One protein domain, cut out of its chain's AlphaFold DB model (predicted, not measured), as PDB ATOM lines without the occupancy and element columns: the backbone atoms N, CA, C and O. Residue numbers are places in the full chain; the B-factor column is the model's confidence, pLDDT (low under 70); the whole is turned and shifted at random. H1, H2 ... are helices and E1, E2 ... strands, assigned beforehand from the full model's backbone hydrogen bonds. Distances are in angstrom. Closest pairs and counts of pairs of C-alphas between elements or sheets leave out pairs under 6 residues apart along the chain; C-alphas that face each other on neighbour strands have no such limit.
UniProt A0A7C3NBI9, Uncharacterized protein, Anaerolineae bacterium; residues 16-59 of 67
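Overview. This is residues 16 to 59 of the 67 residues of an uncharacterized protein of Anaerolineae bacterium (UniProt A0A7C3NBI9). With little regular structure, this is a small antiparallel sheet of three strands, E1 - E2 - E3, with one short helix, H1, beside E3 and residues 51 to 59 folding back past one face. The 44 printed residues, class mixed, have 17 in named elements, in the order E1, E2, E3, H1, the strands a meander, each the antiparallel neighbour of the one before. The whole is compact, radius of gyration of the C-alphas 9.5 A, spans 27 by 20 by 16 A.

Arrangement. Inner strand E2, residues 23 to 26, forms hairpins with E1, residues 16 to 18, and E3, residues 34 to 38; N 16 and O 25 are 2.9 A apart, N 35 and O 24 2.8 A, within hydrogen-bond range. H1, residues 46 to 50, is on the sheet, only just at its level, height 3.7 A; its closest C-alphas to E3 are Gly 49 and Lys 34, 4.7 A. In H1 every O i to N i+4 pair is within hydrogen-bond range.

Along the chain. E1, 6.1 A, begins at C-alpha 16 (129.526, 156.641, 122.941); E2 measures 10.1 A, E3 12.8 A; H1, 6.1 A, ends at C-alpha 50 (119.415, 145.873, 116.581).

Size, cuts and confidence. The C-alphas farthest apart, Pro 29 and Glu 39, are 28.4 A apart. The printed part has no cut, no link is long, and no printed residue is under 70 in pLDDT.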
ATOM      1  N   GLU A  16     129.764 155.613 121.931       96.06
ATOM      2  CA  GLU A  16     129.526 156.641 122.941       96.06
ATOM      3  C   GLU A  16     128.761 156.068 124.130       96.06
ATOM      4  O   GLU A  16     127.787 155.333 123.965       96.06
ATOM      5  N   LEU A  17     129.220 156.410 125.333       96.88
ATOM      6  CA  LEU A  17     128.554 156.063 126.577       96.88
ATOM      7  C   LEU A  17     127.488 157.119 126.879       96.88
ATOM      8  O   LEU A  17     127.809 158.280 127.125       96.88
ATOM      9  N   VAL A  18     126.223 156.716 126.880       95.62
ATOM     10  CA  VAL A  18     125.075 157.617 127.059       95.62
ATOM     11  C   VAL A  18     124.214 157.176 128.239       95.62
ATOM     12  O   VAL A  18     124.484 156.158 128.881       95.62
ATOM     13  N   ARG A  19     123.166 157.956 128.543       94.62
ATOM     14  CA  ARG A  19     122.158 157.614 129.563       94.62
ATOM     15  C   ARG A  19     122.796 157.241 130.904       94.62
ATOM     16  O   ARG A  19     122.579 156.154 131.424       94.62
ATOM     17  N   ASN A  20     123.610 158.158 131.433       93.50
ATOM     18  CA  ASN A  20     124.319 158.016 132.712       93.50
ATOM     19  C   ASN A  20     125.185 156.751 132.823       93.50
ATOM     20  O   ASN A  20     125.354 156.211 133.910       93.50
ATOM     21  N   GLY A  21     125.736 156.273 131.707       94.19
ATOM     22  CA  GLY A  21     126.602 155.102 131.725       94.19
ATOM     23  C   GLY A  21     125.881 153.770 131.566       94.19
ATOM     24  O   GLY A  21     126.509 152.736 131.745       94.19
ATOM     25  N   SER A  22     124.589 153.768 131.230       96.38
ATOM     26  CA  SER A  22     123.815 152.532 131.076       96.38
ATOM     27  C   SER A  22     123.785 151.989 129.644       96.38
ATOM     28  O   SER A  22     123.322 150.871 129.441       96.38
ATOM     29  N   TRP A  23     124.269 152.733 128.646       97.88
ATOM     30  CA  TRP A  23     124.178 152.342 127.233       97.88
ATOM     31  C   TRP A  23     125.430 152.708 126.440       97.88
ATOM     32  O   TRP A  23     125.973 153.798 126.611       97.88
ATOM     33  N   LEU A  24     125.825 151.833 125.512       98.00
ATOM     34  CA  LEU A  24     126.799 152.128 124.458       98.00
ATOM     35  C   LEU A  24     126.080 152.310 123.120       98.00
ATOM     36  O   LEU A  24     125.319 151.439 122.706       98.00
ATOM     37  N   VAL A  25     126.344 153.407 122.416       96.88
ATOM     38  CA  VAL A  25     125.712 153.723 121.128       96.88
ATOM     39  C   VAL A  25     126.755 153.813 120.027       96.88
ATOM     40  O   VAL A  25     127.783 154.470 120.178       96.88
ATOM     41  N   CYS A  26     126.472 153.164 118.904       94.75
ATOM     42  CA  CYS A  26     127.268 153.278 117.693       94.75
ATOM     43  C   CYS A  26     126.874 154.547 116.926       94.75
ATOM     44  O   CYS A  26     125.733 154.668 116.483       94.75
ATOM     45  N   LEU A  27     127.809 155.490 116.772       83.88
ATOM     46  CA  LEU A  27     127.547 156.792 116.136       83.88
ATOM     47  C   LEU A  27     127.690 156.783 114.609       83.88
ATOM     48  O   LEU A  27     127.395 157.784 113.956       83.88
ATOM     49  N   GLU A  28     128.183 155.687 114.029       88.12
ATOM     50  CA  GLU A  28     128.315 155.586 112.578       88.12
ATOM     51  C   GLU A  28     126.926 155.619 111.911       88.12
ATOM     52  O   GLU A  28     126.032 154.883 112.353       88.12
ATOM     53  N   PRO A  29     126.733 156.420 110.841       82.81
ATOM     54  CA  PRO A  29     125.427 156.595 110.198       82.81
ATOM     55  C   PRO A  29     124.751 155.294 109.751       82.81
ATOM     56  O   PRO A  29     123.529 155.225 109.703       82.81
ATOM     57  N   ASP A  30     125.538 154.269 109.429       85.81
ATOM     58  CA  ASP A  30     125.097 152.966 108.930       85.81
ATOM     59  C   ASP A  30     125.131 151.852 109.995       85.81
ATOM     60  O   ASP A  30     125.003 150.676 109.662       85.81
ATOM     61  N   CYS A  31     125.336 152.190 111.273       88.94
ATOM     62  CA  CYS A  31     125.428 151.220 112.364       88.94
ATOM     63  C   CYS A  31     124.188 151.232 113.263       88.94
ATOM     64  O   CYS A  31     123.604 150.177 113.477       88.94
ATOM     65  N   GLN A  32     123.804 152.402 113.794       90.75
ATOM     66  CA  GLN A  32     122.589 152.687 114.592       90.75
ATOM     67  C   GLN A  32     122.314 151.823 115.848       90.75
ATOM     68  O   GLN A  32     121.421 152.157 116.633       90.75
ATOM     69  N   ARG A  33     123.089 150.760 116.094       96.62
ATOM     70  CA  ARG A  33     122.951 149.840 117.232       96.62
ATOM     71  C   ARG A  33     123.189 150.522 118.571       96.62
ATOM     72  O   ARG A  33     124.095 151.354 118.710       96.62
ATOM     73  N   LYS A  34     122.416 150.103 119.574       97.62
ATOM     74  CA  LYS A  34     122.517 150.586 120.958       97.62
ATOM     75  C   LYS A  34     122.530 149.392 121.903       97.62
ATOM     76  O   LYS A  34     121.596 148.599 121.913       97.62
ATOM     77  N   TYR A  35     123.595 149.257 122.680       97.75
ATOM     78  CA  TYR A  35     123.855 148.094 123.520       97.75
ATOM     79  C   TYR A  35     123.629 148.445 124.994       97.75
ATOM     80  O   TYR A  35     124.292 149.359 125.504       97.75
ATOM     81  N   PRO A  36     122.720 147.748 125.695       97.62
ATOM     82  CA  PRO A  36     122.505 147.975 127.113       97.62
ATOM     83  C   PRO A  36     123.692 147.451 127.925       97.62
ATOM     84  O   PRO A  36     124.257 146.399 127.624       97.62
ATOM     85  N   ILE A  37     124.037 148.158 128.994       96.94
ATOM     86  CA  ILE A  37     124.965 147.685 130.023       96.94
ATOM     87  C   ILE A  37     124.126 147.078 131.146       96.94
ATOM     88  O   ILE A  37     123.348 147.783 131.794       96.94
ATOM     89  N   LYS A  38     124.253 145.766 131.354       94.44
ATOM     90  CA  LYS A  38     123.532 145.001 132.381       94.44
ATOM     91  C   LYS A  38     124.551 144.418 133.349       94.44
ATOM     92  O   LYS A  38     125.528 143.834 132.902       94.44
ATOM     93  N   GLU A  39     124.336 144.608 134.650       92.25
ATOM     94  CA  GLU A  39     125.271 144.133 135.689       92.25
ATOM     95  C   GLU A  39     126.726 144.566 135.411       92.25
ATOM     96  O   GLU A  39     127.657 143.777 135.503       92.25
ATOM     97  N   GLU A  40     126.904 145.827 134.997       91.06
ATOM     98  CA  GLU A  40     128.204 146.413 134.613       91.06
ATOM     99  C   GLU A  40     128.877 145.778 133.375       91.06
ATOM    100  O   GLU A  40     129.987 146.157 133.007       91.06
ATOM    101  N   ILE A  41     128.190 144.875 132.665       94.44
ATOM    102  CA  ILE A  41     128.667 144.219 131.444       94.44
ATOM    103  C   ILE A  41     127.858 144.716 130.232       94.44
ATOM    104  O   ILE A  41     126.634 144.552 130.179       94.44
ATOM    105  N   PRO A  42     128.503 145.315 129.214       96.12
ATOM    106  CA  PRO A  42     127.836 145.645 127.960       96.12
ATOM    107  C   PRO A  42     127.381 144.386 127.210       96.12
ATOM    108  O   PRO A  42     128.187 143.506 126.900       96.12
ATOM    109  N   VAL A  43     126.098 144.315 126.854       96.94
ATOM    110  CA  VAL A  43     125.550 143.223 126.039       96.94
ATOM    111  C   VAL A  43     125.844 143.498 124.561       96.94
ATOM    112  O   VAL A  43     125.006 144.002 123.822       96.94
ATOM    113  N   MET A  44     127.064 143.171 124.126       96.31
ATOM    114  CA  MET A  44     127.597 143.442 122.776       96.31
ATOM    115  C   MET A  44     127.164 142.410 121.717       96.31
ATOM    116  O   MET A  44     127.957 142.008 120.864       96.31
ATOM    117  N   LEU A  45     125.917 141.942 121.779       96.81
ATOM    118  CA  LEU A  45     125.343 141.049 120.767       96.81
ATOM    119  C   LEU A  45     124.665 141.877 119.675       96.81
ATOM    120  O   LEU A  45     123.942 142.821 119.990       96.81
ATOM    121  N   ILE A  46     124.858 141.503 118.406       94.31
ATOM    122  CA  ILE A  46     124.249 142.195 117.253       94.31
ATOM    123  C   ILE A  46     122.726 142.257 117.426       94.31
ATOM    124  O   ILE A  46     122.166 143.349 117.413       94.31
ATOM    125  N   ASP A  47     122.091 141.119 117.713       96.81
ATOM    126  CA  ASP A  47     120.638 141.029 117.903       96.81
ATOM    127  C   ASP A  47     120.130 141.885 119.072       96.81
ATOM    128  O   ASP A  47     119.002 142.369 119.038       96.81
ATOM    129  N   GLU A  48     120.932 142.075 120.126       96.56
ATOM    130  CA  GLU A  48     120.548 142.963 121.229       96.56
ATOM    131  C   GLU A  48     120.632 144.426 120.794       96.56
ATOM    132  O   GLU A  48     119.727 145.198 121.093       96.56
ATOM    133  N   GLY A  49     121.682 144.798 120.056       96.38
ATOM    134  CA  GLY A  49     121.867 146.148 119.530       96.38
ATOM    135  C   GLY A  49     120.799 146.563 118.517       96.38
ATOM    136  O   GLY A  49     120.344 147.709 118.545       96.38
ATOM    137  N   ASP A  50     120.390 145.634 117.650       96.19
ATOM    138  CA  ASP A  50     119.415 145.873 116.581       96.19
ATOM    139  C   ASP A  50     118.004 146.151 117.131       96.19
ATOM    140  O   ASP A  50     117.281 146.964 116.560       96.19
ATOM    141  N   LYS A  51     117.629 145.591 118.295       96.62
ATOM    142  CA  LYS A  51     116.335 145.871 118.963       96.62
ATOM    143  C   LYS A  51     116.100 147.355 119.246       96.62
ATOM    144  O   LYS A  51     114.955 147.786 119.348       96.62
ATOM    145  N   TRP A  52     117.177 148.118 119.409       96.25
ATOM    146  CA  TRP A  52     117.144 149.522 119.814       96.25
ATOM    147  C   TRP A  52     117.577 150.469 118.693       96.25
ATOM    148  O   TRP A  52     117.738 151.667 118.940       96.25
ATOM    149  N   ALA A  53     117.782 149.964 117.469       94.31
ATOM    150  CA  ALA A  53     118.283 150.751 116.342       94.31
ATOM    151  C   ALA A  53     117.395 151.972 116.044       94.31
ATOM    152  O   ALA A  53     117.906 153.087 115.926       94.31
ATOM    153  N   ASP A  54     116.076 151.780 116.077       94.31
ATOM    154  CA  ASP A  54     115.082 152.820 115.778       94.31
ATOM    155  C   ASP A  54     114.612 153.614 117.010       94.31
ATOM    156  O   ASP A  54     113.842 154.564 116.887       94.31
ATOM    157  N   VAL A  55     115.071 153.250 118.212       95.56
ATOM    158  CA  VAL A  55     114.707 153.947 119.455       95.56
ATOM    159  C   VAL A  55     115.624 155.152 119.649       95.56
ATOM    160  O   VAL A  55     116.851 155.017 119.596       95.56
ATOM    161  N   ALA A  56     115.045 156.332 119.879       95.44
ATOM    162  CA  ALA A  56     115.808 157.540 120.180       95.44
ATOM    163  C   ALA A  56     116.580 157.382 121.503       95.44
ATOM    164  O   ALA A  56     116.163 156.650 122.402       95.44
ATOM    165  N   ILE A  57     117.732 158.045 121.642       94.81
ATOM    166  CA  ILE A  57     118.610 157.856 122.811       94.81
ATOM    167  C   ILE A  57     117.892 158.283 124.099       94.81
ATOM    168  O   ILE A  57     118.028 157.633 125.137       94.81
ATOM    169  N   GLU A  58     117.106 159.351 124.031       95.12
ATOM    170  CA  GLU A  58     116.248 159.889 125.085       95.12
ATOM    171  C   GLU A  58     115.122 158.934 125.512       95.12
ATOM    172  O   GLU A  58     114.731 158.949 126.679       95.12
ATOM    173  N   ASP A  59     114.697 158.026 124.633       96.31
ATOM    174  CA  ASP A  59     113.596 157.086 124.875       96.31
ATOM    175  C   ASP A  59     114.070 155.702 125.344       96.31
ATOM    176  O   ASP A  59     113.263 154.843 125.700       96.31
TER     177      ASP A  59